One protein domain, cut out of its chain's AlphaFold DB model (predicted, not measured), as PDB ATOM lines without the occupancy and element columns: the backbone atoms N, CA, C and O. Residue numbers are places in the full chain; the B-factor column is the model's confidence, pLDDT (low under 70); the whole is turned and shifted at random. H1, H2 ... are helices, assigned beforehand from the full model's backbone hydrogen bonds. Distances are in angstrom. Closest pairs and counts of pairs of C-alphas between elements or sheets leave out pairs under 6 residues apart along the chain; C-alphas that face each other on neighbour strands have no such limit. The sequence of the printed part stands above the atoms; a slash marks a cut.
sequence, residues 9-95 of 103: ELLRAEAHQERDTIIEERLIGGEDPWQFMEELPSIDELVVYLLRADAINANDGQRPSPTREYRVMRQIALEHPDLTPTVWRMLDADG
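AT A GLANCE: This is residues 9 to 95 of the 103 residues of the protein "Tryptophan synthase subunit alpha" of Salinibacterium hongtaonis (UniProt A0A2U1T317). The hairpin of H4 and H5 packs on H3 as one lobe, and H1 and short H2 reach away from it as a V. The printed part, all helix, has 87 residues with five named helices, H1 to H5, and no named strand. It is only just compact, close to loose: radius of gyration of the C-alphas 14.4 A, spans 40 by 27 by 27 A.

IN THESE COORDINATES: H1, residues 9 to 28, 28.7 A, begins at C-alpha 9 (114.520, 116.955, 107.225). H2 is residues 33 to 39, H3 43 to 57, 21.0 A, and H4 66 to 79, 20.1 A. H5, residues 81 to 93, 19.5 A, ends at C-alpha 93 (112.363, 91.902, 105.489).

HOW THE PARTS SIT: H3, the hub, touches H1, about perpendicular at 81 degrees; their closest C-alphas, Ala 15 and Leu 46, are 5.8 A apart. H4 and H5 touch at a shallow tilt of 23 degrees, opposite ways, with C-alphas Ala 77 and Thr 84 closest, 4.7 A. Every O i to N i+4 pair is within hydrogen-bond range in H1, H3 and H4, 7 of 9 in H5, and 1 of 3 in H2, beside 2 of 4 O i to N i+3 pairs.

THE WHOLE: The C-alphas farthest apart, Gly 30 and Leu 78, are 40.4 A apart. The printed part has no cut and no long link; residues 94 to 95 are under pLDDT 70.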
ATOM      1  N   GLU A   9     113.334 116.397 107.881       95.69
ATOM      2  CA  GLU A   9     114.520 116.955 107.225       95.69
ATOM      3  C   GLU A   9     115.748 116.902 108.137       95.69
ATOM      4  O   GLU A   9     116.811 116.461 107.709       95.69
ATOM      5  N   LEU A  10     115.586 117.278 109.412       95.38
ATOM      6  CA  LEU A  10     116.679 117.225 110.379       95.38
ATOM      7  C   LEU A  10     117.104 115.778 110.643       95.38
ATOM      8  O   LEU A  10     118.293 115.489 110.640       95.38
ATOM      9  N   LEU A  11     116.144 114.860 110.794       95.69
ATOM     10  CA  LEU A  11     116.442 113.433 110.958       95.69
ATOM     11  C   LEU A  11     117.212 112.869 109.756       95.69
ATOM     12  O   LEU A  11     118.149 112.098 109.931       95.69
ATOM     13  N   ARG A  12     116.846 113.271 108.533       97.12
ATOM     14  CA  ARG A  12     117.573 112.882 107.320       97.12
ATOM     15  C   ARG A  12     118.976 113.478 107.293       97.12
ATOM     16  O   ARG A  12     119.904 112.767 106.929       97.12
ATOM     17  N   ALA A  13     119.146 114.735 107.698       97.56
ATOM     18  CA  ALA A  13     120.461 115.363 107.791       97.56
ATOM     19  C   ALA A  13     121.371 114.640 108.801       97.56
ATOM     20  O   ALA A  13     122.518 114.351 108.472       97.56
ATOM     21  N   GLU A  14     120.848 114.277 109.978       95.50
ATOM     22  CA  GLU A  14     121.566 113.443 110.956       95.50
ATOM     23  C   GLU A  14     121.927 112.078 110.343       95.50
ATOM     24  O   GLU A  14     123.088 111.684 110.347       95.50
ATOM     25  N   ALA A  15     120.968 111.383 109.725       97.12
ATOM     26  CA  ALA A  15     121.210 110.082 109.100       97.12
ATOM     27  C   ALA A  15     122.234 110.132 107.950       97.12
ATOM     28  O   ALA A  15     122.972 109.170 107.747       97.12
ATOM     29  N   HIS A  16     122.307 111.241 107.210       97.75
ATOM     30  CA  HIS A  16     123.362 111.475 106.223       97.75
ATOM     31  C   HIS A  16     124.744 111.532 106.879       97.75
ATOM     32  O   HIS A  16     125.650 110.840 106.426       97.75
ATOM     33  N   GLN A  17     124.888 112.292 107.966       97.81
ATOM     34  CA  GLN A  17     126.157 112.422 108.690       97.81
ATOM     35  C   GLN A  17     126.613 111.087 109.292       97.81
ATOM     36  O   GLN A  17     127.785 110.723 109.188       97.81
ATOM     37  N   GLU A  18     125.684 110.326 109.872       96.06
ATOM     38  CA  GLU A  18     125.964 108.986 110.399       96.06
ATOM     39  C   GLU A  18     126.411 108.030 109.282       96.06
ATOM     40  O   GLU A  18     127.384 107.292 109.432       96.06
ATOM     41  N   ARG A  19     125.748 108.069 108.118       97.12
ATOM     42  CA  ARG A  19     126.129 107.234 106.971       97.12
ATOM     43  C   ARG A  19     127.504 107.598 106.419       97.12
ATOM     44  O   ARG A  19     128.265 106.693 106.084       97.12
ATOM     45  N   ASP A  20     127.819 108.886 106.337       97.56
ATOM     46  CA  ASP A  20     129.132 109.361 105.893       97.56
ATOM     47  C   ASP A  20     130.231 108.911 106.864       97.56
ATOM     48  O   ASP A  20     131.288 108.464 106.423       97.56
ATOM     49  N   THR A  21     129.947 108.923 108.172       97.06
ATOM     50  CA  THR A  21     130.861 108.404 109.203       97.06
ATOM     51  C   THR A  21     131.136 106.913 108.998       97.06
ATOM     52  O   THR A  21     132.292 106.503 108.968       97.06
ATOM     53  N   ILE A  22     130.096 106.102 108.761       95.50
ATOM     54  CA  ILE A  22     130.254 104.662 108.477       95.50
ATOM     55  C   ILE A  22     131.108 104.434 107.222       95.50
ATOM     56  O   ILE A  22     131.952 103.537 107.197       95.50
ATOM     57  N   ILE A  23     130.888 105.224 106.166       97.19
ATOM     58  CA  ILE A  23     131.680 105.139 104.934       97.19
ATOM     59  C   ILE A  23     133.149 105.455 105.233       97.19
ATOM     60  O   ILE A  23     134.025 104.696 104.822       97.19
ATOM     61  N   GLU A  24     133.425 106.541 105.956       97.81
ATOM     62  CA  GLU A  24     134.787 106.940 106.317       97.81
ATOM     63  C   GLU A  24     135.491 105.864 107.153       97.81
ATOM     64  O   GLU A  24     136.622 105.490 106.837       97.81
ATOM     65  N   GLU A  25     134.816 105.300 108.157       97.50
ATOM     66  CA  GLU A  25     135.367 104.225 108.986       97.50
ATOM     67  C   GLU A  25     135.758 102.996 108.153       97.50
ATOM     68  O   GLU A  25     136.871 102.480 108.303       97.50
ATOM     69  N   ARG A  26     134.893 102.554 107.232       96.56
ATOM     70  CA  ARG A  26     135.183 101.413 106.345       96.56
ATOM     71  C   ARG A  26     136.334 101.700 105.380       96.56
ATOM     72  O   ARG A  26     137.189 100.840 105.166       96.56
ATOM     73  N   LEU A  27     136.408 102.921 104.839       97.81
ATOM     74  CA  LEU A  27     137.518 103.349 103.980       97.81
ATOM     75  C   LEU A  27     138.848 103.379 104.740       97.81
ATOM     76  O   LEU A  27     139.856 102.892 104.227       97.81
ATOM     77  N   ILE A  28     138.861 103.903 105.970       97.75
ATOM     78  CA  ILE A  28     140.040 103.878 106.850       97.75
ATOM     79  C   ILE A  28     140.435 102.431 107.182       97.75
ATOM     80  O   ILE A  28     141.625 102.119 107.254       97.75
ATOM     81  N   GLY A  29     139.453 101.538 107.323       97.12
ATOM     82  CA  GLY A  29     139.647 100.095 107.477       97.12
ATOM     83  C   GLY A  29     140.204  99.383 106.236       97.12
ATOM     84  O   GLY A  29     140.593  98.218 106.333       97.12
ATOM     85  N   GLY A  30     140.289 100.067 105.091       97.44
ATOM     86  CA  GLY A  30     140.796  99.519 103.834       97.44
ATOM     87  C   GLY A  30     139.790  98.650 103.074       97.44
ATOM     88  O   GLY A  30     140.204  97.886 102.200       97.44
ATOM     89  N   GLU A  31     138.495  98.735 103.394       97.31
ATOM     90  CA  GLU A  31     137.448  98.062 102.620       97.31
ATOM     91  C   GLU A  31     137.300  98.697 101.226       97.31
ATOM     92  O   GLU A  31     137.438  99.909 101.058       97.31
ATOM     93  N   ASP A  32     136.995  97.880 100.212       95.81
ATOM     94  CA  ASP A  32     136.717  98.371  98.859       95.81
ATOM     95  C   ASP A  32     135.307  98.988  98.799       95.81
ATOM     96  O   ASP A  32     134.325  98.262  99.004       95.81
ATOM     97  N   PRO A  33     135.160 100.289  98.478       94.81
ATOM     98  CA  PRO A  33     133.850 100.924  98.364       94.81
ATOM     99  C   PRO A  33     132.906 100.217  97.392       94.81
ATOM    100  O   PRO A  33     131.709 100.145  97.659       94.81
ATOM    101  N   TRP A  34     133.403  99.628  96.304       93.88
ATOM    102  CA  TRP A  34     132.527  98.901  95.379       93.88
ATOM    103  C   TRP A  34     131.907  97.644  95.991       93.88
ATOM    104  O   TRP A  34     130.898  97.171  95.481       93.88
ATOM    105  N   GLN A  35     132.492  97.107  97.063       93.31
ATOM    106  CA  GLN A  35     131.963  95.942  97.765       93.31
ATOM    107  C   GLN A  35     130.930  96.329  98.827       93.31
ATOM    108  O   GLN A  35     129.893  95.681  98.909       93.31
ATOM    109  N   PHE A  36     131.164  97.386  99.614       92.44
ATOM    110  CA  PHE A  36     130.277  97.692 100.745       92.44
ATOM    111  C   PHE A  36     129.186  98.726 100.457       92.44
ATOM    112  O   PHE A  36     128.229  98.830 101.223       92.44
ATOM    113  N   MET A  37     129.296  99.519  99.387       93.25
ATOM    114  CA  MET A  37     128.334 100.598  99.126       93.25
ATOM    115  C   MET A  37     126.895 100.091  98.934       93.25
ATOM    116  O   MET A  37     125.960 100.799  99.311       93.25
ATOM    117  N   GLU A  38     126.713  98.880  98.394       89.19
ATOM    118  CA  GLU A  38     125.401  98.229  98.226       89.19
ATOM    119  C   GLU A  38     124.826  97.671  99.538       89.19
ATOM    120  O   GLU A  38     123.619  97.462  99.645       89.19
ATOM    121  N   GLU A  39     125.668  97.456 100.552       92.75
ATOM    122  CA  GLU A  39     125.257  96.975 101.876       92.75
ATOM    123  C   GLU A  39     124.741  98.105 102.772       92.75
ATOM    124  O   GLU A  39     124.125  97.852 103.811       92.75
ATOM    125  N   LEU A  40     125.035  99.359 102.413       93.50
ATOM    126  CA  LEU A  40     124.674 100.499 103.240       93.50
ATOM    127  C   LEU A  40     123.154 100.695 103.249       93.50
ATOM    128  O   LEU A  40     122.537 100.769 102.183       93.50
ATOM    129  N   PRO A  41     122.549 100.881 104.434       94.62
ATOM    130  CA  PRO A  41     121.143 101.237 104.520       94.62
ATOM    131  C   PRO A  41     120.885 102.576 103.824       94.62
ATOM    132  O   PRO A  41     121.714 103.497 103.830       94.62
ATOM    133  N   SER A  42     119.696 102.707 103.243       96.06
ATOM    134  CA  SER A  42     119.211 103.992 102.755       96.06
ATOM    135  C   SER A  42     119.035 104.984 103.910       96.06
ATOM    136  O   SER A  42     118.914 104.614 105.078       96.06
ATOM    137  N   ILE A  43     118.980 106.275 103.580       98.00
ATOM    138  CA  ILE A  43     118.809 107.339 104.580       98.00
ATOM    139  C   ILE A  43     117.510 107.152 105.368       98.00
ATOM    140  O   ILE A  43     117.516 107.252 106.589       98.00
ATOM    141  N   ASP A  44     116.409 106.813 104.697       98.06
ATOM    142  CA  ASP A  44     115.134 106.581 105.377       98.06
ATOM    143  C   ASP A  44     115.178 105.326 106.274       98.06
ATOM    144  O   ASP A  44     114.554 105.321 107.333       98.06
ATOM    145  N   GLU A  45     115.937 104.283 105.912       97.31
ATOM    146  CA  GLU A  45     116.148 103.109 106.781       97.31
ATOM    147  C   GLU A  45     116.970 103.477 108.021       97.31
ATOM    148  O   GLU A  45     116.606 103.088 109.131       97.31
ATOM    149  N   LEU A  46     118.018 104.292 107.863       96.81
ATOM    150  CA  LEU A  46     118.797 104.829 108.984       96.81
ATOM    151  C   LEU A  46     117.943 105.682 109.924       96.81
ATOM    152  O   LEU A  46     118.009 105.497 111.137       96.81
ATOM    153  N   VAL A  47     117.088 106.556 109.387       97.38
ATOM    154  CA  VAL A  47     116.149 107.339 110.203       97.38
ATOM    155  C   VAL A  47     115.236 106.415 111.015       97.38
ATOM    156  O   VAL A  47     115.061 106.620 112.217       97.38
ATOM    157  N   VAL A  48     114.684 105.367 110.395       96.44
ATOM    158  CA  VAL A  48     113.844 104.387 111.101       96.44
ATOM    159  C   VAL A  48     114.642 103.648 112.181       96.44
ATOM    160  O   VAL A  48     114.134 103.490 113.293       96.44
ATOM    161  N   TYR A  49     115.891 103.247 111.917       94.81
ATOM    162  CA  TYR A  49     116.751 102.623 112.927       94.81
ATOM    163  C   TYR A  49     117.017 103.540 114.124       94.81
ATOM    164  O   TYR A  49     116.916 103.078 115.262       94.81
ATOM    165  N   LEU A  50     117.293 104.826 113.896       93.06
ATOM    166  CA  LEU A  50     117.530 105.806 114.961       93.06
ATOM    167  C   LEU A  50     116.280 106.015 115.829       93.06
ATOM    168  O   LEU A  50     116.347 105.913 117.055       93.06
ATOM    169  N   LEU A  51     115.116 106.224 115.205       94.69
ATOM    170  CA  LEU A  51     113.842 106.382 115.919       94.69
ATOM    171  C   LEU A  51     113.466 105.120 116.711       94.69
ATOM    172  O   LEU A  51     112.981 105.195 117.844       94.69
ATOM    173  N   ARG A  52     113.723 103.943 116.137       92.75
ATOM    174  CA  ARG A  52     113.520 102.658 116.806       92.75
ATOM    175  C   ARG A  52     114.464 102.486 117.997       92.75
ATOM    176  O   ARG A  52     114.014 102.054 119.060       92.75
ATOM    177  N   ALA A  53     115.744 102.826 117.848       91.12
ATOM    178  CA  ALA A  53     116.723 102.765 118.930       91.12
ATOM    179  C   ALA A  53     116.312 103.668 120.102       91.12
ATOM    180  O   ALA A  53     116.346 103.236 121.254       91.12
ATOM    181  N   ASP A  54     115.805 104.867 119.823       90.69
ATOM    182  CA  ASP A  54     115.259 105.754 120.852       90.69
ATOM    183  C   ASP A  54     114.062 105.160 121.589       90.69
ATOM    184  O   ASP A  54     113.983 105.250 122.814       90.69
ATOM    185  N   ALA A  55     113.133 104.529 120.868       88.81
ATOM    186  CA  ALA A  55     111.970 103.880 121.471       88.81
ATOM    187  C   ALA A  55     112.347 102.665 122.346       88.81
ATOM    188  O   ALA A  55     111.613 102.298 123.276       88.81
ATOM    189  N   ILE A  56     113.483 102.025 122.059       86.50
ATOM    190  CA  ILE A  56     114.075 100.968 122.890       86.50
ATOM    191  C   ILE A  56     114.756 101.578 124.119       86.50
ATOM    192  O   ILE A  56     114.488 101.143 125.239       86.50
ATOM    193  N   ASN A  57     115.570 102.618 123.932       88.31
ATOM    194  CA  ASN A  57     116.287 103.310 125.005       88.31
ATOM    195  C   ASN A  57     115.335 103.962 126.017       88.31
ATOM    196  O   ASN A  57     115.574 103.892 127.217       88.31
ATOM    197  N   ALA A  58     114.211 104.514 125.554       86.62
ATOM    198  CA  ALA A  58     113.150 105.048 126.409       86.62
ATOM    199  C   ALA A  58     112.442 103.976 127.266       86.62
ATOM    200  O   ALA A  58     111.648 104.315 128.138       86.62
ATOM    201  N   ASN A  59     112.709 102.692 127.013       82.88
ATOM    202  CA  ASN A  59     112.165 101.539 127.728       82.88
ATOM    203  C   ASN A  59     113.296 100.709 128.360       82.88
ATOM    204  O   ASN A  59     113.334  99.483 128.226       82.88
ATOM    205  N   ASP A  60     114.255 101.398 128.980       83.31
ATOM    206  CA  ASP A  60     115.397 100.827 129.704       83.31
ATOM    207  C   ASP A  60     116.260  99.861 128.871       83.31
ATOM    208  O   ASP A  60     116.885  98.942 129.400       83.31
ATOM    209  N   GLY A  61     116.267 100.020 127.543       76.81
ATOM    210  CA  GLY A  61     117.041  99.167 126.639       76.81
ATOM    211  C   GLY A  61     116.512  97.732 126.514       76.81
ATOM    212  O   GLY A  61     117.177  96.878 125.924       76.81
ATOM    213  N   GLN A  62     115.327  97.429 127.054       80.62
ATOM    214  CA  GLN A  62     114.773  96.079 126.983       80.62
ATOM    215  C   GLN A  62     114.451  95.694 125.539       80.62
ATOM    216  O   GLN A  62     113.749  96.416 124.819       80.62
ATOM    217  N   ARG A  63     114.912  94.504 125.134       75.94
ATOM    218  CA  ARG A  63     114.641  93.964 123.800       75.94
ATOM    219  C   ARG A  63     113.123  93.858 123.577       75.94
ATOM    220  O   ARG A  63     112.451  93.184 124.362       75.94
ATOM    221  N   PRO A  64     112.563  94.489 122.529       76.44
ATOM    222  CA  PRO A  64     111.130  94.435 122.274       76.44
ATOM    223  C   PRO A  64     110.654  93.007 121.991       76.44
ATOM    224  O   PRO A  64     111.310  92.247 121.277       76.44
ATOM    225  N   SER A  65     109.465  92.660 122.490       85.75
ATOM    226  CA  SER A  65     108.721  91.520 121.947       85.75
ATOM    227  C   SER A  65     108.303  91.812 120.496       85.75
ATOM    228  O   SER A  65     108.163  92.986 120.143       85.75
ATOM    229  N   PRO A  66     108.018  90.797 119.658       86.12
ATOM    230  CA  PRO A  66     107.582  91.022 118.274       86.12
ATOM    231  C   PRO A  66     106.365  91.951 118.154       86.12
ATOM    232  O   PRO A  66     106.307  92.814 117.284       86.12
ATOM    233  N   THR A  67     105.403  91.835 119.075       87.12
ATOM    234  CA  THR A  67     104.226  92.714 119.126       87.12
ATOM    235  C   THR A  67     104.600  94.155 119.473       87.12
ATOM    236  O   THR A  67     103.994  95.089 118.953       87.12
ATOM    237  N   ARG A  68     105.582  94.356 120.363       87.06
ATOM    238  CA  ARG A  68     106.072  95.694 120.718       87.06
ATOM    239  C   ARG A  68     106.866  96.305 119.567       87.06
ATOM    240  O   ARG A  68     106.629  97.464 119.259       87.06
ATOM    241  N   GLU A  69     107.727  95.526 118.918       89.38
ATOM    242  CA  GLU A  69     108.473  95.931 117.718       89.38
ATOM    243  C   GLU A  69     107.515  96.432 116.630       89.38
ATOM    244  O   GLU A  69     107.610  97.575 116.193       89.38
ATOM    245  N   TYR A  70     106.485  95.646 116.303       91.81
ATOM    246  CA  TYR A  70     105.458  96.060 115.347       91.81
ATOM    247  C   TYR A  70     104.757  97.369 115.750       91.81
ATOM    248  O   TYR A  70     104.536  98.237 114.909       91.81
ATOM    249  N   ARG A  71     104.419  97.547 117.037       91.50
ATOM    250  CA  ARG A  71     103.800  98.795 117.526       91.50
ATOM    251  C   ARG A  71     104.730  99.998 117.397       91.50
ATOM    252  O   ARG A  71     104.255 101.055 117.001       91.50
ATOM    253  N   VAL A  72     106.018  99.843 117.707       92.81
ATOM    254  CA  VAL A  72     107.024 100.908 117.556       92.81
ATOM    255  C   VAL A  72     107.139 101.313 116.090       92.81
ATOM    256  O   VAL A  72     106.976 102.485 115.766       92.81
ATOM    257  N   MET A  73     107.313 100.343 115.196       94.56
ATOM    258  CA  MET A  73     107.408 100.587 113.755       94.56
ATOM    259  C   MET A  73     106.145 101.274 113.211       94.56
ATOM    260  O   MET A  73     106.225 102.250 112.468       94.56
ATOM    261  N   ARG A  74     104.956 100.829 113.640       94.62
ATOM    262  CA  ARG A  74     103.680 101.470 113.282       94.62
ATOM    263  C   ARG A  74     103.570 102.898 113.810       94.62
ATOM    264  O   ARG A  74     103.045 103.744 113.097       94.62
ATOM    265  N   GLN A  75     104.052 103.170 115.021       94.25
ATOM    266  CA  GLN A  75     104.058 104.519 115.583       94.25
ATOM    267  C   GLN A  75     104.954 105.456 114.763       94.25
ATOM    268  O   GLN A  75     104.519 106.554 114.431       94.25
ATOM    269  N   ILE A  76     106.141 104.996 114.353       95.50
ATOM    270  CA  ILE A  76     107.054 105.765 113.490       95.50
ATOM    271  C   ILE A  76     106.366 106.157 112.175       95.50
ATOM    272  O   ILE A  76     106.423 107.318 111.780       95.50
ATOM    273  N   ALA A  77     105.665 105.223 111.525       95.31
ATOM    274  CA  ALA A  77     104.935 105.514 110.287       95.31
ATOM    275  C   ALA A  77     103.793 106.532 110.480       95.31
ATOM    276  O   ALA A  77     103.508 107.315 109.578       95.31
ATOM    277  N   LEU A  78     103.137 106.536 111.646       94.31
ATOM    278  CA  LEU A  78     102.087 107.512 111.964       94.31
ATOM    279  C   LEU A  78     102.656 108.909 112.244       94.31
ATOM    280  O   LEU A  78     102.042 109.901 111.859       94.31
ATOM    281  N   GLU A  79     103.807 108.991 112.912       94.62
ATOM    282  CA  GLU A  79     104.484 110.256 113.233       94.62
ATOM    283  C   GLU A  79     105.195 110.861 112.014       94.62
ATOM    284  O   GLU A  79     105.243 112.082 111.863       94.62
ATOM    285  N   HIS A  80     105.689 110.012 111.109       94.50
ATOM    286  CA  HIS A  80     106.409 110.400 109.900       94.50
ATOM    287  C   HIS A  80     105.827 109.680 108.669       94.50
ATOM    288  O   HIS A  80     106.391 108.677 108.219       94.50
ATOM    289  N   PRO A  81     104.720 110.185 108.087       95.31
ATOM    290  CA  PRO A  81     104.016 109.516 106.989       95.31
ATOM    291  C   PRO A  81     104.895 109.185 105.778       95.31
ATOM    292  O   PRO A  81     104.734 108.118 105.187       95.31
ATOM    293  N   ASP A  82     105.872 110.036 105.460       96.38
ATOM    294  CA  ASP A  82     106.815 109.828 104.354       96.38
ATOM    295  C   ASP A  82     107.705 108.582 104.536       96.38
ATOM    296  O   ASP A  82     108.160 108.009 103.550       96.38
ATOM    297  N   LEU A  83     107.921 108.117 105.774       97.12
ATOM    298  CA  LEU A  83     108.688 106.898 106.071       97.12
ATOM    299  C   LEU A  83     107.847 105.621 105.973       97.12
ATOM    300  O   LEU A  83     108.394 104.520 106.050       97.12
ATOM    301  N   THR A  84     106.527 105.736 105.788       96.81
ATOM    302  CA  THR A  84     105.603 104.594 105.757       96.81
ATOM    303  C   THR A  84     106.059 103.483 104.802       96.81
ATOM    304  O   THR A  84     106.121 102.333 105.246       96.81
ATOM    305  N   PRO A  85     106.432 103.753 103.532       97.25
ATOM    306  CA  PRO A  85     106.864 102.695 102.614       97.25
ATOM    307  C   PRO A  85     108.116 101.959 103.106       97.25
ATOM    308  O   PRO A  85     108.213 100.742 102.970       97.25
ATOM    309  N   THR A  86     109.058 102.690 103.699       97.69
ATOM    310  CA  THR A  86     110.304 102.138 104.240       97.69
ATOM    311  C   THR A  86     110.036 101.266 105.461       97.69
ATOM    312  O   THR A  86     110.487 100.123 105.500       97.69
ATOM    313  N   VAL A  87     109.212 101.740 106.399       96.88
ATOM    314  CA  VAL A  87     108.777 100.965 107.572       96.88
ATOM    315  C   VAL A  87     108.155  99.631 107.158       96.88
ATOM    316  O   VAL A  87     108.501  98.589 107.712       96.88
ATOM    317  N   TRP A  88     107.254  99.638 106.171       94.62
ATOM    318  CA  TRP A  88     106.610  98.412 105.697       94.62
ATOM    319  C   TRP A  88     107.592  97.435 105.055       94.62
ATOM    320  O   TRP A  88     107.516  96.240 105.331       94.62
ATOM    321  N   ARG A  89     108.538  97.938 104.255       94.88
ATOM    322  CA  ARG A  89     109.587  97.117 103.638       94.88
ATOM    323  C   ARG A  89     110.468  96.445 104.693       94.88
ATOM    324  O   ARG A  89     110.755  95.260 104.581       94.88
ATOM    325  N   MET A  90     110.839  97.178 105.744       93.62
ATOM    326  CA  MET A  90     111.638  96.648 106.857       93.62
ATOM    327  C   MET A  90     110.868  95.601 107.674       93.62
ATOM    328  O   MET A  90     111.427  94.568 108.030       93.62
ATOM    329  N   LEU A  91     109.572  95.821 107.928       89.88
ATOM    330  CA  LEU A  91     108.720  94.836 108.605       89.88
ATOM    331  C   LEU A  91     108.591  93.526 107.804       89.88
ATOM    332  O   LEU A  91     108.518  92.445 108.403       89.88
ATOM    333  N   ASP A  92     108.562  93.616 106.473       87.50
ATOM    334  CA  ASP A  92     108.547  92.451 105.586       87.50
ATOM    335  C   ASP A  92     109.890  91.706 105.614       87.50
ATOM    336  O   ASP A  92     109.922  90.499 105.867       87.50
ATOM    337  N   ALA A  93     111.001  92.441 105.478       81.50
ATOM    338  CA  ALA A  93     112.363  91.902 105.489       81.50
ATOM    339  C   ALA A  93     112.740  91.204 106.811       81.50
ATOM    340  O   ALA A  93     113.337  90.129 106.787       81.50
ATOM    341  N   ASP A  94     112.325  91.746 107.963       69.50
ATOM    342  CA  ASP A  94     112.555  91.136 109.285       69.50
ATOM    343  C   ASP A  94     111.659  89.903 109.552       69.50
ATOM    344  O   ASP A  94     111.684  89.307 110.636       69.50
ATOM    345  N   GLY A  95     110.810  89.515 108.593       62.41
ATOM    346  CA  GLY A  95     109.887  88.388 108.721       62.41
ATOM    347  C   GLY A  95     108.767  88.622 109.742       62.41
ATOM    348  O   GLY A  95     108.054  87.683 110.106       62.41
TER     349      GLY A  95